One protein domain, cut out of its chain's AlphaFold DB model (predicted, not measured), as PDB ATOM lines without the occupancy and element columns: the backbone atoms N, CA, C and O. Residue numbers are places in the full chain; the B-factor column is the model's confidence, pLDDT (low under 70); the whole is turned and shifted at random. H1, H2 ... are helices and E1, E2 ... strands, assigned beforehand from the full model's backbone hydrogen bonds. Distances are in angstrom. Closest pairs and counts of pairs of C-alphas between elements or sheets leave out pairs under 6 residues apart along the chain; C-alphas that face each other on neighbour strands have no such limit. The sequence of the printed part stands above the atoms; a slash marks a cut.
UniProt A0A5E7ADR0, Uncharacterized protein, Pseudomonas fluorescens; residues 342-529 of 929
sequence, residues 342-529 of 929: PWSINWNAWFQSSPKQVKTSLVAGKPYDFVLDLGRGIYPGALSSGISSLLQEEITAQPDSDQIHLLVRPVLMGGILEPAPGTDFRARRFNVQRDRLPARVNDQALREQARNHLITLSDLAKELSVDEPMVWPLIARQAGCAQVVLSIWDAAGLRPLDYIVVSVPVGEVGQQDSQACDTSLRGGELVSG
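This is residues 342 to 529 of the 929 residues of an uncharacterized protein of Pseudomonas fluorescens (UniProt A0A5E7ADR0). Two strongly twisted sheets lie face to face as a sandwich, E1 E2 E3 E4 E6 E8 over E7 E5 E9 E10 E11, their strands at 24 degrees. The helical hairpin H2 and H3 packs on the outside of the first sheet through H3, H1 packs on the second near one end, and the second sheet is curled like part of a barrel. The 188 printed residues hold 3 named helices and 11 named strands, in the order E1 E2 E3 E4 H1 E5 E6 E7 H2 H3 E8 E9 E10 E11. The class is mixed, helices and strands; the first sheet is branched, the second runs E7 E5 E9 E10 E11, and their neighbour strands are antiparallel. The whole is compact, with a radius of gyration of the C-alphas of 16.4 A and spans of 54 by 40 by 32 A.

E1, residues 345 to 354, bends by 57 degrees at residue 351. On one side of it are E2, residues 357 to 359, and E4, residues 383 to 386, with N 359 and O 351 at 2.8 A and N 347 and O 385 at 2.9 A. On the other side is E3, residues 367 to 376, with N 348 and O 373 at 2.8 A. E8, residues 470 to 476, has E3 on one side, N 368 and O 474 at 2.8 A, and E6, residues 417 to 419, on the other, N 475 and O 418 at 2.8 A. H3, residues 457 to 464, is on this sheet, and touches H2, residues 443 to 451, at a shallow tilt of 2 degrees, opposite ways; their closest C-alphas, of Ala 450 and Leu 457, are 6.5 A apart. In the other sheet E7, residues 428 to 433, pairs with E5, residues 403 to 413, N 406 and O 430 at 2.8 A. E9, residues 480 to 490, pairs with E5, N 411 and O 485 at 2.7 A. E9, E10, residues 496 to 507, and E11, residues 525 to 527, form a meander, each strand the antiparallel neighbour of the one before, with N 484 and O 502 at 2.8 A and N 503 and O 525 at 2.8 A. H1, residues 389 to 397, is on this sheet at a height over the sheet of 8.5 A. Every O i to N i+4 pair is within hydrogen-bond range in H1 and H2, and 3 of 4 in H3.

E1 begins at C-alpha 345, (202.844, 267.639, 154.792), and E11 ends at C-alpha 527, (189.914, 268.240, 160.710). From first to last C-alpha, E3 is 28.5 A long, E5 31.3 A, E9 33.0 A and E10 33.4 A.

The C-alphas farthest apart, of Asp 400 and Gly 510, are 54.6 A apart. The printed part has no cut. The long link is E10 to E11, with 17 residues. The mean pLDDT of the printed part is 81.5, and residues 510 to 524 are among those under 70.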
ATOM      1  N   PRO A 342     211.212 271.504 157.498       36.50
ATOM      2  CA  PRO A 342     211.411 271.777 156.068       36.50
ATOM      3  C   PRO A 342     210.413 271.054 155.133       36.50
ATOM      4  O   PRO A 342     210.491 271.224 153.913       36.50
ATOM      5  N   TRP A 343     209.488 270.251 155.678       50.69
ATOM      6  CA  TRP A 343     208.481 269.455 154.975       50.69
ATOM      7  C   TRP A 343     207.082 269.754 155.551       50.69
ATOM      8  O   TRP A 343     206.663 269.132 156.524       50.69
ATOM      9  N   SER A 344     206.331 270.697 154.977       66.06
ATOM     10  CA  SER A 344     204.910 270.850 155.330       66.06
ATOM     11  C   SER A 344     204.105 269.762 154.614       66.06
ATOM     12  O   SER A 344     203.908 269.849 153.400       66.06
ATOM     13  N   ILE A 345     203.679 268.722 155.329       81.94
ATOM     14  CA  ILE A 345     202.844 267.639 154.792       81.94
ATOM     15  C   ILE A 345     201.434 267.789 155.368       81.94
ATOM     16  O   ILE A 345     201.264 268.058 156.559       81.94
ATOM     17  N   ASN A 346     200.421 267.629 154.522       86.88
ATOM     18  CA  ASN A 346     199.025 267.846 154.873       86.88
ATOM     19  C   ASN A 346     198.148 266.697 154.385       86.88
ATOM     20  O   ASN A 346     198.350 266.162 153.292       86.88
ATOM     21  N   TRP A 347     197.120 266.387 155.174       92.19
ATOM     22  CA  TRP A 347     195.973 265.646 154.674       92.19
ATOM     23  C   TRP A 347     195.203 266.532 153.701       92.19
ATOM     24  O   TRP A 347     194.898 267.683 154.015       92.19
ATOM     25  N   ASN A 348     194.884 265.987 152.532       91.94
ATOM     26  CA  ASN A 348     194.064 266.600 151.500       91.94
ATOM     27  C   ASN A 348     192.943 265.622 151.139       91.94
ATOM     28  O   ASN A 348     193.211 264.460 150.859       91.94
ATOM     29  N   ALA A 349     191.693 266.066 151.122       94.12
ATOM     30  CA  ALA A 349     190.568 265.231 150.729       94.12
ATOM     31  C   ALA A 349     189.581 265.985 149.848       94.12
ATOM     32  O   ALA A 349     189.409 267.198 149.969       94.12
ATOM     33  N   TRP A 350     188.905 265.271 148.961       93.44
ATOM     34  CA  TRP A 350     187.850 265.847 148.139       93.44
ATOM     35  C   TRP A 350     186.862 264.778 147.685       93.44
ATOM     36  O   TRP A 350     187.154 263.584 147.684       93.44
ATOM     37  N   PHE A 351     185.684 265.232 147.270       93.94
ATOM     38  CA  PHE A 351     184.697 264.397 146.602       93.94
ATOM     39  C   PHE A 351     184.694 264.709 145.114       93.94
ATOM     40  O   PHE A 351     184.852 265.865 144.716       93.94
ATOM     41  N   GLN A 352     184.484 263.702 144.274       93.75
ATOM     42  CA  GLN A 352     184.409 263.904 142.832       93.75
ATOM     43  C   GLN A 352     183.402 262.964 142.168       93.75
ATOM     44  O   GLN A 352     183.225 261.825 142.585       93.75
ATOM     45  N   SER A 353     182.740 263.434 141.108       92.81
ATOM     46  CA  SER A 353     181.954 262.565 140.208       92.81
ATOM     47  C   SER A 353     182.771 262.073 139.008       92.81
ATOM     48  O   SER A 353     182.365 261.162 138.296       92.81
ATOM     49  N   SER A 354     183.907 262.720 138.750       90.88
ATOM     50  CA  SER A 354     184.984 262.283 137.858       90.88
ATOM     51  C   SER A 354     186.248 263.082 138.204       90.88
ATOM     52  O   SER A 354     186.115 264.141 138.819       90.88
ATOM     53  N   PRO A 355     187.457 262.687 137.762       85.62
ATOM     54  CA  PRO A 355     188.692 263.429 138.059       85.62
ATOM     55  C   PRO A 355     188.668 264.925 137.689       85.62
ATOM     56  O   PRO A 355     189.408 265.724 138.252       85.62
ATOM     57  N   LYS A 356     187.803 265.333 136.748       86.38
ATOM     58  CA  LYS A 356     187.623 266.738 136.332       86.38
ATOM     59  C   LYS A 356     186.501 267.470 137.075       86.38
ATOM     60  O   LYS A 356     186.319 268.664 136.869       86.38
ATOM     61  N   GLN A 357     185.706 266.767 137.878       86.94
ATOM     62  CA  GLN A 357     184.500 267.288 138.519       86.94
ATOM     63  C   GLN A 357     184.551 267.074 140.031       86.94
ATOM     64  O   GLN A 357     183.839 266.226 140.576       86.94
ATOM     65  N   VAL A 358     185.375 267.885 140.691       89.75
ATOM     66  CA  VAL A 358     185.405 268.009 142.153       89.75
ATOM     67  C   VAL A 358     184.094 268.630 142.638       89.75
ATOM     68  O   VAL A 358     183.513 269.495 141.974       89.75
ATOM     69  N   LYS A 359     183.594 268.154 143.775       87.44
ATOM     70  CA  LYS A 359     182.309 268.529 144.353       87.44
ATOM     71  C   LYS A 359     182.505 269.147 145.726       87.44
ATOM     72  O   LYS A 359     183.158 268.579 146.590       87.44
ATOM     73  N   THR A 360     181.881 270.302 145.903       80.88
ATOM     74  CA  THR A 360     181.763 271.026 147.174       80.88
ATOM     75  C   THR A 360     180.482 270.654 147.930       80.88
ATOM     76  O   THR A 360     180.348 270.941 149.116       80.88
ATOM     77  N   SER A 361     179.538 270.008 147.246       85.06
ATOM     78  CA  SER A 361     178.335 269.405 147.810       85.06
ATOM     79  C   SER A 361     177.947 268.161 147.014       85.06
ATOM     80  O   SER A 361     178.211 268.055 145.809       85.06
ATOM     81  N   LEU A 362     177.337 267.199 147.700       89.50
ATOM     82  CA  LEU A 362     176.838 265.961 147.111       89.50
ATOM     83  C   LEU A 362     175.333 266.060 146.870       89.50
ATOM     84  O   LEU A 362     174.671 266.967 147.364       89.50
ATOM     85  N   VAL A 363     174.782 265.114 146.119       89.38
ATOM     86  CA  VAL A 363     173.347 265.008 145.849       89.38
ATOM     87  C   VAL A 363     172.893 263.605 146.219       89.38
ATOM     88  O   VAL A 363     173.507 262.623 145.796       89.38
ATOM     89  N   ALA A 364     171.808 263.508 146.984       88.94
ATOM     90  CA  ALA A 364     171.211 262.235 147.356       88.94
ATOM     91  C   ALA A 364     170.887 261.372 146.115       88.94
ATOM     92  O   ALA A 364     170.486 261.867 145.061       88.94
ATOM     93  N   GLY A 365     171.091 260.063 146.229       87.31
ATOM     94  CA  GLY A 365     170.964 259.074 145.163       87.31
ATOM     95  C   GLY A 365     172.093 259.073 144.124       87.31
ATOM     96  O   GLY A 365     171.983 258.353 143.131       87.31
ATOM     97  N   LYS A 366     173.159 259.874 144.286       89.44
ATOM     98  CA  LYS A 366     174.291 259.914 143.343       89.44
ATOM     99  C   LYS A 366     175.556 259.263 143.924       89.44
ATOM    100  O   LYS A 366     175.822 259.426 145.117       89.44
ATOM    101  N   PRO A 367     176.337 258.549 143.089       92.94
ATOM    102  CA  PRO A 367     177.639 258.028 143.478       92.94
ATOM    103  C   PRO A 367     178.728 259.104 143.362       92.94
ATOM    104  O   PRO A 367     178.691 259.946 142.458       92.94
ATOM    105  N   TYR A 368     179.716 259.032 144.249       94.56
ATOM    106  CA  TYR A 368     180.890 259.898 144.288       94.56
ATOM    107  C   TYR A 368     182.117 259.106 144.723       94.56
ATOM    108  O   TYR A 368     182.017 258.230 145.574       94.56
ATOM    109  N   ASP A 369     183.282 259.473 144.210       94.88
ATOM    110  CA  ASP A 369     184.548 259.034 144.782       94.88
ATOM    111  C   ASP A 369     184.932 259.994 145.908       94.88
ATOM    112  O   ASP A 369     185.065 261.202 145.683       94.88
ATOM    113  N   PHE A 370     185.119 259.458 147.110       95.19
ATOM    114  CA  PHE A 370     185.827 260.137 148.186       95.19
ATOM    115  C   PHE A 370     187.316 259.829 148.064       95.19
ATOM    116  O   PHE A 370     187.712 258.660 148.067       95.19
ATOM    117  N   VAL A 371     188.133 260.873 147.945       95.31
ATOM    118  CA  VAL A 371     189.583 260.756 147.803       95.31
ATOM    119  C   VAL A 371     190.265 261.348 149.029       95.31
ATOM    120  O   VAL A 371     189.940 262.468 149.421       95.31
ATOM    121  N   LEU A 372     191.216 260.611 149.601       95.69
ATOM    122  CA  LEU A 372     192.126 261.070 150.649       95.69
ATOM    123  C   LEU A 372     193.561 260.960 150.147       95.69
ATOM    124  O   LEU A 372     193.967 259.926 149.620       95.69
ATOM    125  N   ASP A 373     194.337 262.004 150.372       95.94
ATOM    126  CA  ASP A 373     195.736 262.082 150.007       95.94
ATOM    127  C   ASP A 373     196.570 262.672 151.146       95.94
ATOM    128  O   ASP A 373     196.120 263.569 151.862       95.94
ATOM    129  N   LEU A 374     197.804 262.192 151.286       94.62
ATOM    130  CA  LEU A 374     198.822 262.822 152.117       94.62
ATOM    131  C   LEU A 374     199.840 263.466 151.180       94.62
ATOM    132  O   LEU A 374     200.547 262.777 150.449       94.62
ATOM    133  N   GLY A 375     199.899 264.792 151.174       91.88
ATOM    134  CA  GLY A 375     200.645 265.532 150.162       91.88
ATOM    135  C   GLY A 375     201.553 266.591 150.749       91.88
ATOM    136  O   GLY A 375     201.323 267.091 151.851       91.88
ATOM    137  N   ARG A 376     202.580 266.978 149.987       87.44
ATOM    138  CA  ARG A 376     203.366 268.177 150.290       87.44
ATOM    139  C   ARG A 376     202.448 269.393 150.172       87.44
ATOM    140  O   ARG A 376     202.070 269.790 149.068       87.44
ATOM    141  N   GLY A 377     202.119 270.016 151.294       75.19
ATOM    142  CA  GLY A 377     201.276 271.202 151.374       75.19
ATOM    143  C   GLY A 377     199.805 270.965 151.021       75.19
ATOM    144  O   GLY A 377     199.336 269.852 150.793       75.19
ATOM    145  N   ILE A 378     199.071 272.073 150.965       79.44
ATOM    146  CA  ILE A 378     197.622 272.109 150.743       79.44
ATOM    147  C   ILE A 378     197.300 272.126 149.248       79.44
ATOM    148  O   ILE A 378     197.946 272.837 148.471       79.44
ATOM    149  N   TYR A 379     196.272 271.382 148.841       83.50
ATOM    150  CA  TYR A 379     195.797 271.340 147.458       83.50
ATOM    151  C   TYR A 379     194.676 272.365 147.224       83.50
ATOM    152  O   TYR A 379     193.639 272.306 147.886       83.50
ATOM    153  N   PRO A 380     194.832 273.314 146.281       72.81
ATOM    154  CA  PRO A 380     193.799 274.312 146.006       72.81
ATOM    155  C   PRO A 380     192.482 273.678 145.542       72.81
ATOM    156  O   PRO A 380     192.440 273.040 144.497       72.81
ATOM    157  N   GLY A 381     191.402 273.891 146.298       74.19
ATOM    158  CA  GLY A 381     190.080 273.322 146.002       74.19
ATOM    159  C   GLY A 381     189.809 271.956 146.646       74.19
ATOM    160  O   GLY A 381     188.705 271.442 146.487       74.19
ATOM    161  N   ALA A 382     190.773 271.393 147.383       84.50
ATOM    162  CA  ALA A 382     190.549 270.278 148.300       84.50
ATOM    163  C   ALA A 382     190.237 270.788 149.719       84.50
ATOM    164  O   ALA A 382     190.509 271.940 150.063       84.50
ATOM    165  N   LEU A 383     189.686 269.908 150.553       84.06
ATOM    166  CA  LEU A 383     189.643 270.068 152.004       84.06
ATOM    167  C   LEU A 383     191.000 269.661 152.576       84.06
ATOM    168  O   LEU A 383     191.500 268.598 152.215       84.06
ATOM    169  N   SER A 384     191.590 270.455 153.473       81.00
ATOM    170  CA  SER A 384     192.946 270.166 153.958       81.00
ATOM    171  C   SER A 384     193.179 270.501 155.429       81.00
ATOM    172  O   SER A 384     192.682 271.506 155.943       81.00
ATOM    173  N   SER A 385     194.017 269.696 156.084       77.62
ATOM    174  CA  SER A 385     194.486 269.900 157.462       77.62
ATOM    175  C   SER A 385     195.948 269.485 157.610       77.62
ATOM    176  O   SER A 385     196.484 268.744 156.786       77.62
ATOM    177  N   GLY A 386     196.627 269.985 158.644       75.00
ATOM    178  CA  GLY A 386     197.924 269.441 159.060       75.00
ATOM    179  C   GLY A 386     197.804 267.990 159.534       75.00
ATOM    180  O   GLY A 386     196.707 267.503 159.794       75.00
ATOM    181  N   ILE A 387     198.925 267.288 159.651       80.81
ATOM    182  CA  ILE A 387     198.965 265.998 160.352       80.81
ATOM    183  C   ILE A 387     199.115 266.202 161.865       80.81
ATOM    184  O   ILE A 387     199.591 267.251 162.309       80.81
ATOM    185  N   SER A 388     198.732 265.207 162.664       77.50
ATOM    186  CA  SER A 388     198.984 265.219 164.110       77.50
ATOM    187  C   SER A 388     200.489 265.239 164.444       77.50
ATOM    188  O   SER A 388     201.339 264.838 163.643       77.50
ATOM    189  N   SER A 389     200.832 265.637 165.676       74.00
ATOM    190  CA  SER A 389     202.216 265.567 166.162       74.00
ATOM    191  C   SER A 389     202.750 264.133 166.232       74.00
ATOM    192  O   SER A 389     203.903 263.914 165.883       74.00
ATOM    193  N   LEU A 390     201.925 263.149 166.612       78.50
ATOM    194  CA  LEU A 390     202.360 261.749 166.676       78.50
ATOM    195  C   LEU A 390     202.642 261.166 165.290       78.50
ATOM    196  O   LEU A 390     203.614 260.433 165.122       78.50
ATOM    197  N   LEU A 391     201.833 261.506 164.282       85.44
ATOM    198  CA  LEU A 391     202.116 261.091 162.911       85.44
ATOM    199  C   LEU A 391     203.376 261.784 162.378       85.44
ATOM    200  O   LEU A 391     204.190 261.149 161.714       85.44
ATOM    201  N   GLN A 392     203.576 263.063 162.705       82.06
ATOM    202  CA  GLN A 392     204.807 263.774 162.366       82.06
ATOM    203  C   GLN A 392     206.038 263.106 162.997       82.06
ATOM    204  O   GLN A 392     207.043 262.917 162.309       82.06
ATOM    205  N   GLU A 393     205.957 262.723 164.274       79.94
ATOM    206  CA  GLU A 393     207.006 261.990 164.986       79.94
ATOM    207  C   GLU A 393     207.287 260.638 164.325       79.94
ATOM    208  O   GLU A 393     208.443 260.365 164.001       79.94
ATOM    209  N   GLU A 394     206.252 259.842 164.030       85.81
ATOM    210  CA  GLU A 394     206.387 258.556 163.327       85.81
ATOM    211  C   GLU A 394     207.079 258.734 161.970       85.81
ATOM    212  O   GLU A 394     207.994 257.981 161.623       85.81
ATOM    213  N   ILE A 395     206.711 259.786 161.230       83.81
ATOM    214  CA  ILE A 395     207.337 260.100 159.946       83.81
ATOM    215  C   ILE A 395     208.834 260.415 160.123       83.81
ATOM    216  O   ILE A 395     209.664 260.051 159.290       83.81
ATOM    217  N   THR A 396     209.228 261.039 161.232       78.00
ATOM    218  CA  THR A 396     210.631 261.409 161.493       78.00
ATOM    219  C   THR A 396     211.471 260.319 162.171       78.00
ATOM    220  O   THR A 396     212.686 260.309 161.986       78.00
ATOM    221  N   ALA A 397     210.860 259.380 162.899       74.25
ATOM    222  CA  ALA A 397     211.547 258.492 163.844       74.25
ATOM    223  C   ALA A 397     212.450 257.407 163.219       74.25
ATOM    224  O   ALA A 397     213.357 256.926 163.895       74.25
ATOM    225  N   GLN A 398     212.231 257.016 161.957       68.69
ATOM    226  CA  GLN A 398     212.957 255.911 161.298       68.69
ATOM    227  C   GLN A 398     213.810 256.384 160.101       68.69
ATOM    228  O   GLN A 398     213.486 256.053 158.960       68.69
ATOM    229  N   PRO A 399     214.883 257.171 160.320       64.06
ATOM    230  CA  PRO A 399     215.658 257.816 159.252       64.06
ATOM    231  C   PRO A 399     216.200 256.858 158.184       64.06
ATOM    232  O   PRO A 399     216.339 257.277 157.039       64.06
ATOM    233  N   ASP A 400     216.441 255.595 158.540       70.25
ATOM    234  CA  ASP A 400     217.062 254.594 157.666       70.25
ATOM    235  C   ASP A 400     216.067 253.818 156.777       70.25
ATOM    236  O   ASP A 400     216.492 253.012 155.952       70.25
ATOM    237  N   SER A 401     214.752 254.020 156.939       79.00
ATOM    238  CA  SER A 401     213.736 253.346 156.117       79.00
ATOM    239  C   SER A 401     213.287 254.226 154.954       79.00
ATOM    240  O   SER A 401     212.778 255.319 155.186       79.00
ATOM    241  N   ASP A 402     213.365 253.729 153.717       84.44
ATOM    242  CA  ASP A 402     212.903 254.455 152.518       84.44
ATOM    243  C   ASP A 402     211.388 254.740 152.528       84.44
ATOM    244  O   ASP A 402     210.909 255.681 151.889       84.44
ATOM    245  N   GLN A 403     210.622 253.934 153.269       88.31
ATOM    246  CA  GLN A 403     209.167 254.036 153.367       88.31
ATOM    247  C   GLN A 403     208.680 253.914 154.807       88.31
ATOM    248  O   GLN A 403     209.310 253.281 155.655       88.31
ATOM    249  N   ILE A 404     207.519 254.502 155.080       89.88
ATOM    250  CA  ILE A 404     206.848 254.415 156.379       89.88
ATOM    251  C   ILE A 404     205.450 253.874 156.133       89.88
ATOM    252  O   ILE A 404     204.677 254.452 155.370       89.88
ATOM    253  N   HIS A 405     205.137 252.742 156.753       91.31
ATOM    254  CA  HIS A 405     203.873 252.052 156.535       91.31
ATOM    255  C   HIS A 405     202.836 252.499 157.562       91.31
ATOM    256  O   HIS A 405     203.048 252.370 158.768       91.31
ATOM    257  N   LEU A 406     201.694 252.963 157.070       93.00
ATOM    258  CA  LEU A 406     200.532 253.338 157.862       93.00
ATOM    259  C   LEU A 406     199.370 252.391 157.557       93.00
ATOM    260  O   LEU A 406     199.260 251.839 156.457       93.00
ATOM    261  N   LEU A 407     198.469 252.240 158.523       90.31
ATOM    262  CA  LEU A 407     197.173 251.600 158.327       90.31
ATOM    263  C   LEU A 407     196.066 252.649 158.483       90.31
ATOM    264  O   LEU A 407     195.967 253.310 159.511       90.31
ATOM    265  N   VAL A 408     195.218 252.788 157.466       90.81
ATOM    266  CA  VAL A 408     194.102 253.740 157.423       90.81
ATOM    267  C   VAL A 408     192.795 252.961 157.510       90.81
ATOM    268  O   VAL A 408     192.509 252.133 156.641       90.81
ATOM    269  N   ARG A 409     191.996 253.208 158.553       86.56
ATOM    270  CA  ARG A 409     190.696 252.550 158.769       86.56
ATOM    271  C   ARG A 409     189.561 253.561 158.562       86.56
ATOM    272  O   ARG A 409     189.441 254.473 159.387       86.56
ATOM    273  N   PRO A 410     188.762 253.439 157.488       85.88
ATOM    274  CA  PRO A 410     187.648 254.340 157.239       85.88
ATOM    275  C   PRO A 410     186.385 253.886 157.996       85.88
ATOM    276  O   PRO A 410     186.136 252.695 158.168       85.88
ATOM    277  N   VAL A 411     185.580 254.849 158.434       79.50
ATOM    278  CA  VAL A 411     184.303 254.675 159.134       79.50
ATOM    279  C   VAL A 411     183.323 255.722 158.604       79.50
ATOM    280  O   VAL A 411     183.664 256.899 158.475       79.50
ATOM    281  N   LEU A 412     182.095 255.307 158.295       78.06
ATOM    282  CA  LEU A 412     181.013 256.225 157.928       78.06
ATOM    283  C   LEU A 412     180.117 256.468 159.136       78.06
ATOM    284  O   LEU A 412     179.689 255.515 159.788       78.06
ATOM    285  N   MET A 413     179.832 257.741 159.402       74.06
ATOM    286  CA  MET A 413     178.988 258.192 160.509       74.06
ATOM    287  C   MET A 413     177.778 258.969 159.965       74.06
ATOM    288  O   MET A 413     177.871 259.671 158.958       74.06
ATOM    289  N   GLY A 414     176.639 258.859 160.646       70.88
ATOM    290  CA  GLY A 414     175.376 259.545 160.347       70.88
ATOM    291  C   GLY A 414     174.474 258.912 159.274       70.88
ATOM    292  O   GLY A 414     173.436 259.486 158.964       70.88
ATOM    293  N   GLY A 415     174.838 257.778 158.663       74.75
ATOM    294  CA  GLY A 415     173.985 257.036 157.714       74.75
ATOM    295  C   GLY A 415     173.629 257.771 156.419       74.75
ATOM    296  O   GLY A 415     172.796 257.306 155.638       74.75
ATOM    297  N   ILE A 416     174.236 258.937 156.188       81.94
ATOM    298  CA  ILE A 416     174.031 259.773 155.002       81.94
ATOM    299  C   ILE A 416     174.849 259.244 153.822       81.94
ATOM    300  O   ILE A 416     174.392 259.316 152.682       81.94
ATOM    301  N   LEU A 417     176.037 258.701 154.089       87.44
ATOM    302  CA  LEU A 417     176.874 258.024 153.103       87.44
ATOM    303  C   LEU A 417     176.837 256.519 153.347       87.44
ATOM    304  O   LEU A 417     176.848 256.074 154.491       87.44
ATOM    305  N   GLU A 418     176.870 255.750 152.267       87.81
ATOM    306  CA  GLU A 418     177.154 254.315 152.299       87.81
ATOM    307  C   GLU A 418     178.209 253.954 151.250       87.81
ATOM    308  O   GLU A 418     178.338 254.666 150.245       87.81
ATOM    309  N   PRO A 419     178.963 252.860 151.439       89.19
ATOM    310  CA  PRO A 419     179.834 252.346 150.395       89.19
ATOM    311  C   PRO A 419     179.010 251.961 149.165       89.19
ATOM    312  O   PRO A 419     177.922 251.393 149.287       89.19
ATOM    313  N   ALA A 420     179.520 252.242 147.967       89.50
ATOM    314  CA  ALA A 420     178.838 251.809 146.754       89.50
ATOM    315  C   ALA A 420     178.759 250.263 146.695       89.50
ATOM    316  O   ALA A 420     179.668 249.580 147.183       89.50
ATOM    317  N   PRO A 421     177.710 249.678 146.086       85.62
ATOM    318  CA  PRO A 421     177.558 248.230 146.000       85.62
ATOM    319  C   PRO A 421     178.799 247.535 145.429       85.62
ATOM    320  O   PRO A 421     179.334 247.945 144.401       85.62
ATOM    321  N   GLY A 422     179.245 246.468 146.096       81.62
ATOM    322  CA  GLY A 422     180.413 245.682 145.680       81.62
ATOM    323  C   GLY A 422     181.771 246.338 145.957       81.62
ATOM    324  O   GLY A 422     182.788 245.807 145.517       81.62
ATOM    325  N   THR A 423     181.811 247.467 146.670       79.81
ATOM    326  CA  THR A 423     183.068 248.114 147.063       79.81
ATOM    327  C   THR A 423     183.544 247.671 148.438       79.81
ATOM    328  O   THR A 423     182.759 247.290 149.304       79.81
ATOM    329  N   ASP A 424     184.862 247.721 148.627       71.62
ATOM    330  CA  ASP A 424     185.500 247.399 149.894       71.62
ATOM    331  C   ASP A 424     185.826 248.676 150.684       71.62
ATOM    332  O   ASP A 424     186.704 249.462 150.294       71.62
ATOM    333  N   PHE A 425     185.116 248.864 151.799       77.19
ATOM    334  CA  PHE A 425     185.305 249.959 152.751       77.19
ATOM    335  C   PHE A 425     186.120 249.534 153.985       77.19
ATOM    336  O   PHE A 425     185.978 250.090 155.067       77.19
ATOM    337  N   ARG A 426     186.975 248.518 153.841       75.50
ATOM    338  CA  ARG A 426     187.860 248.038 154.905       75.50
ATOM    339  C   ARG A 426     189.146 248.858 155.029       75.50
ATOM    340  O   ARG A 426     189.464 249.710 154.194       75.50
ATOM    341  N   ALA A 427     189.899 248.572 156.092       80.88
ATOM    342  CA  ALA A 427     191.213 249.151 156.345       80.88
ATOM    343  C   ALA A 427     192.190 248.910 155.183       80.88
ATOM    344  O   ALA A 427     192.245 247.819 154.610       80.88
ATOM    345  N   ARG A 428     193.007 249.915 154.868       86.62
ATOM    346  CA  ARG A 428     193.981 249.881 153.771       86.62
ATOM    347  C   ARG A 428     195.343 250.371 154.247       86.62
ATOM    348  O   ARG A 428     195.434 251.198 155.149       86.62
ATOM    349  N   ARG A 429     196.407 249.841 153.644       89.62
ATOM    350  CA  ARG A 429     197.778 250.310 153.889       89.62
ATOM    351  C   ARG A 429     198.061 251.563 153.063       89.62
ATOM    352  O   ARG A 429     197.575 251.656 151.941       89.62
ATOM    353  N   PHE A 430     198.858 252.466 153.616       92.38
ATOM    354  CA  PHE A 430     199.337 253.683 152.961       92.38
ATOM    355  C   PHE A 430     200.837 253.830 153.233       92.38
ATOM    356  O   PHE A 430     201.264 253.653 154.375       92.38
ATOM    357  N   ASN A 431     201.646 254.098 152.209       92.88
ATOM    358  CA  ASN A 431     203.104 254.074 152.309       92.88
ATOM    359  C   ASN A 431     203.676 255.473 152.091       92.88
ATOM    360  O   ASN A 431     203.763 255.952 150.969       92.88
ATOM    361  N   VAL A 432     204.142 256.120 153.154       92.12
ATOM    362  CA  VAL A 432     204.807 257.420 153.027       92.12
ATOM    363  C   VAL A 432     206.195 257.211 152.424       92.12
ATOM    364  O   VAL A 432     207.092 256.698 153.097       92.12
ATOM    365  N   GLN A 433     206.371 257.601 151.161       91.81
ATOM    366  CA  GLN A 433     207.646 257.516 150.444       91.81
ATOM    367  C   GLN A 433     208.539 258.698 150.843       91.81
ATOM    368  O   GLN A 433     208.199 259.862 150.602       91.81
ATOM    369  N   ARG A 434     209.677 258.426 151.495       85.69
ATOM    370  CA  ARG A 434     210.497 259.483 152.109       85.69
ATOM    371  C   ARG A 434     211.139 260.427 151.098       85.69
ATOM    372  O   ARG A 434     211.231 261.624 151.357       85.69
ATOM    373  N   ASP A 435     211.538 259.920 149.940       87.25
ATOM    374  CA  ASP A 435     212.099 260.695 148.825       87.25
ATOM    375  C   ASP A 435     211.094 261.704 148.235       87.25
ATOM    376  O   ASP A 435     211.471 262.678 147.569       87.25
ATOM    377  N   ARG A 436     209.801 261.510 148.517       88.88
ATOM    378  CA  ARG A 436     208.718 262.410 148.118       88.88
ATOM    379  C   ARG A 436     208.362 263.448 149.184       88.88
ATOM    380  O   ARG A 436     207.595 264.351 148.866       88.88
ATOM    381  N   LEU A 437     208.926 263.402 150.393       81.50
ATOM    382  CA  LEU A 437     208.644 264.386 151.455       81.50
ATOM    383  C   LEU A 437     209.262 265.778 151.223       81.50
ATOM    384  O   LEU A 437     208.579 266.768 151.502       81.50
ATOM    385  N   PRO A 438     210.509 265.914 150.720       78.25
ATOM    386  CA  PRO A 438     211.132 267.223 150.564       78.25
ATOM    387  C   PRO A 438     210.371 268.126 149.588       78.25
ATOM    388  O   PRO A 438     210.000 267.698 148.491       78.25
ATOM    389  N   ALA A 439     210.182 269.393 149.971       69.69
ATOM    390  CA  ALA A 439     209.583 270.406 149.107       69.69
ATOM    391  C   ALA A 439     210.390 270.577 147.812       69.69
ATOM    392  O   ALA A 439     211.625 270.612 147.828       69.69
ATOM    393  N   ARG A 440     209.693 270.716 146.680       75.88
ATOM    394  CA  ARG A 440     210.314 270.922 145.365       75.88
ATOM    395  C   ARG A 440     210.023 272.325 144.848       75.88
ATOM    396  O   ARG A 440     208.949 272.876 145.075       75.88
ATOM    397  N   VAL A 441     210.959 272.881 144.076       66.56
ATOM    398  CA  VAL A 441     210.862 274.243 143.507       66.56
ATOM    399  C   VAL A 441     209.571 274.450 142.702       66.56
ATOM    400  O   VAL A 441     208.980 275.524 142.746       66.56
ATOM    401  N   ASN A 442     209.103 273.415 141.997       78.06
ATOM    402  CA  ASN A 442     207.931 273.500 141.124       78.06
ATOM    403  C   ASN A 442     206.583 273.272 141.839       78.06
ATOM    404  O   ASN A 442     205.536 273.455 141.220       78.06
ATOM    405  N   ASP A 443     206.575 272.890 143.124       77.81
ATOM    406  CA  ASP A 443     205.334 272.548 143.837       77.81
ATOM    407  C   ASP A 443     204.334 273.717 143.823       77.81
ATOM    408  O   ASP A 443     203.130 273.518 143.661       77.81
ATOM    409  N   GLN A 444     204.828 274.953 143.945       71.31
ATOM    410  CA  GLN A 444     203.983 276.146 143.931       71.31
ATOM    411  C   GLN A 444     203.343 276.399 142.560       71.31
ATOM    412  O   GLN A 444     202.146 276.672 142.488       71.31
ATOM    413  N   ALA A 445     204.107 276.257 141.477       70.56
ATOM    414  CA  ALA A 445     203.590 276.450 140.125       70.56
ATOM    415  C   ALA A 445     202.513 275.409 139.777       70.56
ATOM    416  O   ALA A 445     201.507 275.743 139.155       70.56
ATOM    417  N   LEU A 446     202.671 274.162 140.233       78.06
ATOM    418  CA  LEU A 446     201.652 273.118 140.077       78.06
ATOM    419  C   LEU A 446     200.357 273.470 140.823       78.06
ATOM    420  O   LEU A 446     199.266 273.338 140.268       78.06
ATOM    421  N   ARG A 447     200.450 273.994 142.053       79.62
ATOM    422  CA  ARG A 447     199.269 274.483 142.789       79.62
ATOM    423  C   ARG A 447     198.589 275.645 142.065       79.62
ATOM    424  O   ARG A 447     197.362 275.689 142.006       79.62
ATOM    425  N   GLU A 448     199.353 276.570 141.490       68.19
ATOM    426  CA  GLU A 448     198.806 277.668 140.680       68.19
ATOM    427  C   GLU A 448     198.101 277.154 139.417       68.19
ATOM    428  O   GLU A 448     197.009 277.620 139.091       68.19
ATOM    429  N   GLN A 449     198.653 276.139 138.745       76.69
ATOM    430  CA  GLN A 449     197.994 275.478 137.616       76.69
ATOM    431  C   GLN A 449     196.675 274.815 138.027       76.69
ATOM    432  O   GLN A 449     195.672 274.986 137.334       76.69
ATOM    433  N   ALA A 450     196.646 274.103 139.158       76.00
ATOM    434  CA  ALA A 450     195.429 273.471 139.670       76.00
ATOM    435  C   ALA A 450     194.356 274.511 140.033       76.00
ATOM    436  O   ALA A 450     193.191 274.363 139.666       76.00
ATOM    437  N   ARG A 451     194.760 275.614 140.680       76.50
ATOM    438  CA  ARG A 451     193.886 276.753 141.006       76.50
ATOM    439  C   ARG A 451     193.274 277.394 139.763       76.50
ATOM    440  O   ARG A 451     192.108 277.765 139.786       76.50
ATOM    441  N   ASN A 452     194.051 277.502 138.690       74.19
ATOM    442  CA  ASN A 452     193.604 278.043 137.407       74.19
ATOM    443  C   ASN A 452     192.896 276.992 136.530       74.19
ATOM    444  O   ASN A 452     192.665 277.242 135.348       74.19
ATOM    445  N   HIS A 453     192.569 275.818 137.085       80.94
ATOM    446  CA  HIS A 453     191.918 274.698 136.399       80.94
ATOM    447  C   HIS A 453     192.670 274.181 135.156       80.94
ATOM    448  O   HIS A 453     192.066 273.579 134.269       80.94
ATOM    449  N   LEU A 454     193.989 274.394 135.088       86.38
ATOM    450  CA  LEU A 454     194.850 273.893 134.009       86.38
ATOM    451  C   LEU A 454     195.195 272.409 134.188       86.38
ATOM    452  O   LEU A 454     195.395 271.701 133.204       86.38
ATOM    453  N   ILE A 455     195.240 271.945 135.437       92.06
ATOM    454  CA  ILE A 455     195.400 270.537 135.815       92.06
ATOM    455  C   ILE A 455     194.327 270.162 136.842       92.06
ATOM    456  O   ILE A 455     193.789 271.030 137.533       92.06
ATOM    457  N   THR A 456     193.991 268.876 136.942       92.88
ATOM    458  CA  THR A 456     193.036 268.395 137.954       92.88
ATOM    459  C   THR A 456     193.697 268.228 139.324       92.88
ATOM    460  O   THR A 456     194.922 268.166 139.425       92.88
ATOM    461  N   LEU A 457     192.898 268.075 140.390       92.00
ATOM    462  CA  LEU A 457     193.431 267.664 141.697       92.00
ATOM    463  C   LEU A 457     194.112 266.294 141.636       92.00
ATOM    464  O   LEU A 457     195.123 266.090 142.297       92.00
ATOM    465  N   SER A 458     193.608 265.374 140.808       93.00
ATOM    466  CA  SER A 458     194.256 264.078 140.590       93.00
ATOM    467  C   SER A 458     195.620 264.222 139.911       93.00
ATOM    468  O   SER A 458     196.545 263.494 140.253       93.00
ATOM    469  N   ASP A 459     195.772 265.159 138.972       94.50
ATOM    470  CA  ASP A 459     197.066 265.443 138.342       94.50
ATOM    471  C   ASP A 459     198.029 266.136 139.310       94.50
ATOM    472  O   ASP A 459     199.205 265.794 139.345       94.50
ATOM    473  N   LEU A 460     197.528 267.047 140.152       93.19
ATOM    474  CA  LEU A 460     198.318 267.664 141.217       93.19
ATOM    475  C   LEU A 460     198.813 266.617 142.228       93.19
ATOM    476  O   LEU A 460     199.992 266.610 142.583       93.19
ATOM    477  N   ALA A 461     197.931 265.712 142.662       94.81
ATOM    478  CA  ALA A 461     198.254 264.662 143.622       94.81
ATOM    479  C   ALA A 461     199.322 263.695 143.089       94.81
ATOM    480  O   ALA A 461     200.204 263.298 143.842       94.81
ATOM    481  N   LYS A 462     199.333 263.383 141.783       94.00
ATOM    482  CA  LYS A 462     200.412 262.576 141.175       94.00
ATOM    483  C   LYS A 462     201.801 263.164 141.423       94.00
ATOM    484  O   LYS A 462     202.748 262.396 141.554       94.00
ATOM    485  N   GLU A 463     201.929 264.487 141.504       94.12
ATOM    486  CA  GLU A 463     203.212 265.181 141.669       94.12
ATOM    487  C   GLU A 463     203.569 265.461 143.138       94.12
ATOM    488  O   GLU A 463     204.739 265.358 143.540       94.12
ATOM    489  N   LEU A 464     202.568 265.834 143.942       92.75
ATOM    490  CA  LEU A 464     202.757 266.320 145.314       92.75
ATOM    491  C   LEU A 464     202.508 265.259 146.389       92.75
ATOM    492  O   LEU A 464     202.968 265.459 147.517       92.75
ATOM    493  N   SER A 465     201.816 264.165 146.068       94.56
ATOM    494  CA  SER A 465     201.532 263.122 147.048       94.56
ATOM    495  C   SER A 465     202.800 262.393 147.478       94.56
ATOM    496  O   SER A 465     203.762 262.250 146.713       94.56
ATOM    497  N   VAL A 466     202.790 261.938 148.727       93.19
ATOM    498  CA  VAL A 466     203.820 261.059 149.283       93.19
ATOM    499  C   VAL A 466     203.542 259.583 148.975       93.19
ATOM    500  O   VAL A 466     204.429 258.767 149.205       93.19
ATOM    501  N   ASP A 467     202.362 259.247 148.438       94.06
ATOM    502  CA  ASP A 467     201.994 257.916 147.927       94.06
ATOM    503  C   ASP A 467     200.948 258.012 146.791       94.06
ATOM    504  O   ASP A 467     200.800 259.057 146.162       94.06
ATOM    505  N   GLU A 468     200.230 256.936 146.464       92.38
ATOM    506  CA  GLU A 468     199.013 257.034 145.649       92.38
ATOM    507  C   GLU A 468     197.798 257.468 146.499       92.38
ATOM    508  O   GLU A 468     197.571 256.903 147.574       92.38
ATOM    509  N   PRO A 469     196.968 258.424 146.026       94.69
ATOM    510  CA  PRO A 469     195.746 258.814 146.726       94.69
ATOM    511  C   PRO A 469     194.791 257.636 146.933       94.69
ATOM    512  O   PRO A 469     194.529 256.840 146.027       94.69
ATOM    513  N   MET A 470     194.194 257.564 148.115       94.38
ATOM    514  CA  MET A 470     193.224 256.535 148.462       94.38
ATOM    515  C   MET A 470     191.833 256.932 147.981       94.38
ATOM    516  O   MET A 470     191.371 258.033 148.267       94.38
ATOM    517  N   VAL A 471     191.144 256.017 147.294       93.75
ATOM    518  CA  VAL A 471     189.811 256.270 146.726       93.75
ATOM    519  C   VAL A 471     188.780 255.283 147.268       93.75
ATOM    520  O   VAL A 471     188.975 254.062 147.190       93.75
ATOM    521  N   TRP A 472     187.661 255.805 147.767       93.00
ATOM    522  CA  TRP A 472     186.490 255.029 148.172       93.00
ATOM    523  C   TRP A 472     185.238 255.510 147.431       93.00
ATOM    524  O   TRP A 472     184.828 256.656 147.622       93.00
ATOM    525  N   PRO A 473     184.601 254.653 146.615       94.19
ATOM    526  CA  PRO A 473     183.330 254.993 145.989       94.19
ATOM    527  C   PRO A 473     182.190 254.921 147.012       94.19
ATOM    528  O   PRO A 473     181.980 253.893 147.662       94.19
ATOM    529  N   LEU A 474     181.443 256.012 147.141       93.56
ATOM    530  CA  LEU A 474     180.365 256.213 148.104       93.56
ATOM    531  C   LEU A 474     179.069 256.621 147.400       93.56
ATOM    532  O   LEU A 474     179.090 257.232 146.331       93.56
ATOM    533  N   ILE A 475     177.932 256.333 148.025       92.75
ATOM    534  CA  ILE A 475     176.613 256.818 147.617       92.75
ATOM    535  C   ILE A 475     176.067 257.724 148.713       92.75
ATOM    536  O   ILE A 475     176.016 257.354 149.884       92.75
ATOM    537  N   ALA A 476     175.623 258.914 148.317       90.38
ATOM    538  CA  ALA A 476     174.847 259.788 149.180       90.38
ATOM    539  C   ALA A 476     173.401 259.280 149.245       90.38
ATOM    540  O   ALA A 476     172.693 259.329 148.247       90.38
ATOM    541  N   ARG A 477     172.944 258.776 150.390       84.69
ATOM    542  CA  ARG A 477     171.611 258.167 150.541       84.69
ATOM    543  C   ARG A 477     170.502 259.196 150.699       84.69
ATOM    544  O   ARG A 477     169.426 259.043 150.132       84.69
ATOM    545  N   GLN A 478     170.769 260.235 151.480       77.25
ATOM    546  CA  GLN A 478     169.792 261.251 151.869       77.25
ATOM    547  C   GLN A 478     170.461 262.615 152.032       77.25
ATOM    548  O   GLN A 478     171.682 262.694 152.123       77.25
ATOM    549  N   ALA A 479     169.674 263.688 152.043       79.44
ATOM    550  CA  ALA A 479     170.193 265.028 152.294       79.44
ATOM    551  C   ALA A 479     170.623 265.199 153.765       79.44
ATOM    552  O   ALA A 479     170.075 264.550 154.657       79.44
ATOM    553  N   GLY A 480     171.596 266.074 154.023       77.25
ATOM    554  CA  GLY A 480     172.117 266.345 155.366       77.25
ATOM    555  C   GLY A 480     173.609 266.678 155.380       77.25
ATOM    556  O   GLY A 480     174.188 267.027 154.352       77.25
ATOM    557  N   CYS A 481     174.242 266.560 156.551       78.31
ATOM    558  CA  CYS A 481     175.689 266.715 156.696       78.31
ATOM    559  C   CYS A 481     176.376 265.350 156.805       78.31
ATOM    560  O   CYS A 481     176.366 264.725 157.864       78.31
ATOM    561  N   ALA A 482     176.951 264.881 155.703       81.81
ATOM    562  CA  ALA A 482     177.668 263.618 155.656       81.81
ATOM    563  C   ALA A 482     179.036 263.716 156.335       81.81
ATOM    564  O   ALA A 482     179.715 264.734 156.194       81.81
ATOM    565  N   GLN A 483     179.472 262.631 156.981       83.00
ATOM    566  CA  GLN A 483     180.813 262.523 157.551       83.00
ATOM    567  C   GLN A 483     181.537 261.248 157.110       83.00
ATOM    568  O   GLN A 483     180.980 260.150 157.155       83.00
ATOM    569  N   VAL A 484     182.807 261.404 156.734       86.44
ATOM    570  CA  VAL A 484     183.768 260.310 156.570       86.44
ATOM    571  C   VAL A 484     184.831 260.456 157.646       86.44
ATOM    572  O   VAL A 484     185.497 261.485 157.738       86.44
ATOM    573  N   VAL A 485     184.984 259.425 158.467       85.75
ATOM    574  CA  VAL A 485     185.940 259.389 159.569       85.75
ATOM    575  C   VAL A 485     187.040 258.392 159.234       85.75
ATOM    576  O   VAL A 485     186.760 257.293 158.768       85.75
ATOM    577  N   LEU A 486     188.301 258.755 159.442       88.31
ATOM    578  CA  LEU A 486     189.448 257.898 159.149       88.31
ATOM    579  C   LEU A 486     190.367 257.873 160.364       88.31
ATOM    580  O   LEU A 486     190.848 258.915 160.797       88.31
ATOM    581  N   SER A 487     190.655 256.688 160.891       87.19
ATOM    582  CA  SER A 487     191.697 256.529 161.911       87.19
ATOM    583  C   SER A 487     192.994 256.057 161.260       87.19
ATOM    584  O   SER A 487     192.989 255.128 160.447       87.19
ATOM    585  N   ILE A 488     194.098 256.723 161.591       91.62
ATOM    586  CA  ILE A 488     195.431 256.482 161.035       91.62
ATOM    587  C   ILE A 488     196.278 255.818 162.108       91.62
ATOM    588  O   ILE A 488     196.333 256.306 163.234       91.62
ATOM    589  N   TRP A 489     196.941 254.723 161.764       90.44
ATOM    590  CA  TRP A 489     197.677 253.883 162.700       90.44
ATOM    591  C   TRP A 489     199.068 253.569 162.176       90.44
ATOM    592  O   TRP A 489     199.335 253.674 160.975       90.44
ATOM    593  N   ASP A 490     199.934 253.120 163.078       88.31
ATOM    594  CA  ASP A 490     201.195 252.496 162.700       88.31
ATOM    595  C   ASP A 490     200.989 251.216 161.865       88.31
ATOM    596  O   ASP A 490     199.881 250.688 161.721       88.31
ATOM    597  N   ALA A 491     202.077 250.702 161.291       85.25
ATOM    598  CA  ALA A 491     202.056 249.537 160.405       85.25
ATOM    599  C   ALA A 491     201.441 248.277 161.045       85.25
ATOM    600  O   ALA A 491     200.879 247.430 160.342       85.25
ATOM    601  N   ALA A 492     201.583 248.150 162.368       81.12
ATOM    602  CA  ALA A 492     201.026 247.060 163.160       81.12
ATOM    603  C   ALA A 492     199.522 247.242 163.429       81.12
ATOM    604  O   ALA A 492     198.836 246.272 163.737       81.12
ATOM    605  N   GLY A 493     198.995 248.460 163.275       81.00
ATOM    606  CA  GLY A 493     197.607 248.790 163.573       81.00
ATOM    607  C   GLY A 493     197.320 248.855 165.071       81.00
ATOM    608  O   GLY A 493     196.164 248.657 165.452       81.00
ATOM    609  N   LEU A 494     198.355 249.092 165.888       81.88
ATOM    610  CA  LEU A 494     198.298 249.087 167.351       81.88
ATOM    611  C   LEU A 494     198.293 250.498 167.920       81.88
ATOM    612  O   LEU A 494     197.522 250.771 168.829       81.88
ATOM    613  N   ARG A 495     199.110 251.414 167.389       85.69
ATOM    614  CA  ARG A 495     199.154 252.795 167.890       85.69
ATOM    615  C   ARG A 495     198.398 253.731 166.952       85.69
ATOM    616  O   ARG A 495     198.789 253.834 165.786       85.69
ATOM    617  N   PRO A 496     197.352 254.430 167.428       89.62
ATOM    618  CA  PRO A 496     196.725 255.485 166.650       89.62
ATOM    619  C   PRO A 496     197.690 256.670 166.550       89.62
ATOM    620  O   PRO A 496     198.226 257.156 167.544       89.62
ATOM    621  N   LEU A 497     197.914 257.121 165.325       88.69
ATOM    622  CA  LEU A 497     198.804 258.222 164.997       88.69
ATOM    623  C   LEU A 497     198.007 259.479 164.675       88.69
ATOM    624  O   LEU A 497     198.412 260.559 165.081       88.69
ATOM    625  N   ASP A 498     196.866 259.367 163.997       89.00
ATOM    626  CA  ASP A 498     196.019 260.510 163.641       89.00
ATOM    627  C   ASP A 498     194.544 260.084 163.529       89.00
ATOM    628  O   ASP A 498     194.230 258.895 163.419       89.00
ATOM    629  N   TYR A 499     193.628 261.047 163.563       86.50
ATOM    630  CA  TYR A 499     192.192 260.816 163.425       86.50
ATOM    631  C   TYR A 499     191.556 261.946 162.620       86.50
ATOM    632  O   TYR A 499     191.528 263.093 163.055       86.50
ATOM    633  N   ILE A 500     191.057 261.620 161.432       87.31
ATOM    634  CA  ILE A 500     190.556 262.576 160.447       87.31
ATOM    635  C   ILE A 500     189.033 262.513 160.421       87.31
ATOM    636  O   ILE A 500     188.453 261.433 160.329       87.31
ATOM    637  N   VAL A 501     188.385 263.673 160.429       84.25
ATOM    638  CA  VAL A 501     186.945 263.807 160.198       84.25
ATOM    639  C   VAL A 501     186.736 264.742 159.015       84.25
ATOM    640  O   VAL A 501     187.129 265.908 159.060       84.25
ATOM    641  N   VAL A 502     186.109 264.227 157.959       85.62
ATOM    642  CA  VAL A 502     185.707 264.987 156.772       85.62
ATOM    643  C   VAL A 502     184.197 265.160 156.783       85.62
ATOM    644  O   VAL A 502     183.476 264.171 156.759       85.62
ATOM    645  N   SER A 503     183.716 266.400 156.788       82.31
ATOM    646  CA  SER A 503     182.290 266.734 156.694       82.31
ATOM    647  C   SER A 503     181.966 267.322 155.322       82.31
ATOM    648  O   SER A 503     182.712 268.172 154.842       82.31
ATOM    649  N   VAL A 504     180.857 266.916 154.697       83.56
ATOM    650  CA  VAL A 504     180.408 267.432 153.390       83.56
ATOM    651  C   VAL A 504     178.878 267.587 153.345       83.56
ATOM    652  O   VAL A 504     178.157 266.696 153.802       83.56
ATOM    653  N   PRO A 505     178.341 268.695 152.802       83.62
ATOM    654  CA  PRO A 505     176.898 268.858 152.655       83.62
ATOM    655  C   PRO A 505     176.337 267.975 151.531       83.62
ATOM    656  O   PRO A 505     176.949 267.827 150.470       83.62
ATOM    657  N   VAL A 506     175.137 267.436 151.747       83.62
ATOM    658  CA  VAL A 506     174.388 266.614 150.790       83.62
ATOM    659  C   VAL A 506     173.008 267.225 150.532       83.62
ATOM    660  O   VAL A 506     172.194 267.342 151.446       83.62
ATOM    661  N   GLY A 507     172.752 267.578 149.272       82.75
ATOM    662  CA  GLY A 507     171.510 268.148 148.753       82.75
ATOM    663  C   GLY A 507     170.454 267.123 148.347       82.75
ATOM    664  O   GLY A 507     170.763 265.962 148.068       82.75
ATOM    665  N   GLU A 508     169.201 267.571 148.243       80.69
ATOM    666  CA  GLU A 508     168.145 266.811 147.567       80.69
ATOM    667  C   GLU A 508     168.279 266.886 146.039       80.69
ATOM    668  O   GLU A 508     168.855 267.814 145.467       80.69
ATOM    669  N   VAL A 509     167.715 265.898 145.340       76.50
ATOM    670  CA  VAL A 509     167.713 265.873 143.874       76.50
ATOM    671  C   VAL A 509     166.894 267.050 143.335       76.50
ATOM    672  O   VAL A 509     165.690 267.123 143.546       76.50
ATOM    673  N   GLY A 510     167.538 267.951 142.588       64.94
ATOM    674  CA  GLY A 510     166.873 269.099 141.959       64.94
ATOM    675  C   GLY A 510     166.789 270.360 142.825       64.94
ATOM    676  O   GLY A 510     166.269 271.366 142.347       64.94
ATOM    677  N   GLN A 511     167.336 270.347 144.046       60.28
ATOM    678  CA  GLN A 511     167.521 271.538 144.880       60.28
ATOM    679  C   GLN A 511     169.015 271.828 145.066       60.28
ATOM    680  O   GLN A 511     169.804 270.918 145.300       60.28
ATOM    681  N   GLN A 512     169.415 273.095 144.925       50.84
ATOM    682  CA  GLN A 512     170.822 273.499 145.042       50.84
ATOM    683  C   GLN A 512     171.265 273.808 146.480       50.84
ATOM    684  O   GLN A 512     172.466 273.777 146.732       50.84
ATOM    685  N   ASP A 513     170.334 274.020 147.414       52.75
ATOM    686  CA  ASP A 513     170.641 274.374 148.804       52.75
ATOM    687  C   ASP A 513     169.993 273.389 149.789       52.75
ATOM    688  O   ASP A 513     168.815 273.497 150.122       52.75
ATOM    689  N   SER A 514     170.776 272.436 150.297       46.84
ATOM    690  CA  SER A 514     170.466 271.773 151.571       46.84
ATOM    691  C   SER A 514     170.981 272.624 152.719       46.84
ATOM    692  O   SER A 514     172.117 273.097 152.648       46.84
ATOM    693  N   GLN A 515     170.179 272.748 153.785       51.62
ATOM    694  CA  GLN A 515     170.585 273.277 155.090       51.62
ATOM    695  C   GLN A 515     172.005 272.809 155.414       51.62
ATOM    696  O   GLN A 515     172.252 271.617 155.606       51.62
ATOM    697  N   ALA A 516     172.934 273.762 155.342       51.06
ATOM    698  CA  ALA A 516     174.357 273.506 155.383       51.06
ATOM    699  C   ALA A 516     174.711 272.749 156.665       51.06
ATOM    700  O   ALA A 516     174.119 272.984 157.723       51.06
ATOM    701  N   CYS A 517     175.715 271.874 156.571       55.06
ATOM    702  CA  CYS A 517     176.519 271.502 157.727       55.06
ATOM    703  C   CYS A 517     176.759 272.740 158.616       55.06
ATOM    704  O   CYS A 517     176.809 273.858 158.098       55.06
ATOM    705  N   ASP A 518     176.962 272.559 159.924       51.69
ATOM    706  CA  ASP A 518     177.446 273.622 160.827       51.69
ATOM    707  C   ASP A 518     178.909 273.994 160.501       51.69
ATOM    708  O   ASP A 518     179.826 273.930 161.314       51.69
ATOM    709  N   THR A 519     179.157 274.302 159.235       42.00
ATOM    710  CA  THR A 519     180.424 274.663 158.644       42.00
ATOM    711  C   THR A 519     180.202 276.040 158.063       42.00
ATOM    712  O   THR A 519     179.503 276.224 157.068       42.00
ATOM    713  N   SER A 520     180.844 277.027 158.667       36.06
ATOM    714  CA  SER A 520     180.965 278.397 158.170       36.06
ATOM    715  C   SER A 520     181.744 278.505 156.837       36.06
ATOM    716  O   SER A 520     182.437 279.491 156.603       36.06
ATOM    717  N   LEU A 521     181.735 277.459 156.005       38.22
ATOM    718  CA  LEU A 521     182.499 277.280 154.775       38.22
ATOM    719  C   LEU A 521     181.654 276.510 153.753       38.22
ATOM    720  O   LEU A 521     181.149 275.426 154.043       38.22
ATOM    721  N   ARG A 522     181.544 277.043 152.532       42.22
ATOM    722  CA  ARG A 522     181.060 276.282 151.370       42.22
ATOM    723  C   ARG A 522     182.097 275.205 151.023       42.22
ATOM    724  O   ARG A 522     183.264 275.544 150.860       42.22
ATOM    725  N   GLY A 523     181.684 273.942 150.876       51.16
ATOM    726  CA  GLY A 523     182.573 272.852 150.435       51.16
ATOM    727  C   GLY A 523     182.812 271.713 151.422       51.16
ATOM    728  O   GLY A 523     183.314 270.676 151.000       51.16
ATOM    729  N   GLY A 524     182.442 271.884 152.695       63.53
ATOM    730  CA  GLY A 524     182.761 270.934 153.763       63.53
ATOM    731  C   GLY A 524     183.939 271.372 154.642       63.53
ATOM    732  O   GLY A 524     184.395 272.515 154.572       63.53
ATOM    733  N   GLU A 525     184.425 270.465 155.489       74.38
ATOM    734  CA  GLU A 525     185.559 270.676 156.402       74.38
ATOM    735  C   GLU A 525     186.359 269.376 156.571       74.38
ATOM    736  O   GLU A 525     185.773 268.297 156.601       74.38
ATOM    737  N   LEU A 526     187.685 269.477 156.695       79.75
ATOM    738  CA  LEU A 526     188.550 268.385 157.143       79.75
ATOM    739  C   LEU A 526     189.282 268.845 158.399       79.75
ATOM    740  O   LEU A 526     189.989 269.852 158.369       79.75
ATOM    741  N   VAL A 527     189.130 268.088 159.480       74.50
ATOM    742  CA  VAL A 527     189.914 268.240 160.710       74.50
ATOM    743  C   VAL A 527     190.681 266.954 160.988       74.50
ATOM    744  O   VAL A 527     190.223 265.869 160.641       74.50
ATOM    745  N   SER A 528     191.849 267.085 161.603       80.38
ATOM    746  CA  SER A 528     192.705 265.983 162.055       80.38
ATOM    747  C   SER A 528     193.092 266.203 163.519       80.38
ATOM    748  O   SER A 528     192.866 267.297 164.045       80.38
ATOM    749  N   GLY A 529     193.666 265.188 164.165       77.94
ATOM    750  CA  GLY A 529     194.098 265.246 165.559       77.94
ATOM    751  C   GLY A 529     193.453 264.184 166.448       77.94
ATOM    752  O   GLY A 529     192.291 263.810 166.294       77.94
TER     753      GLY A 529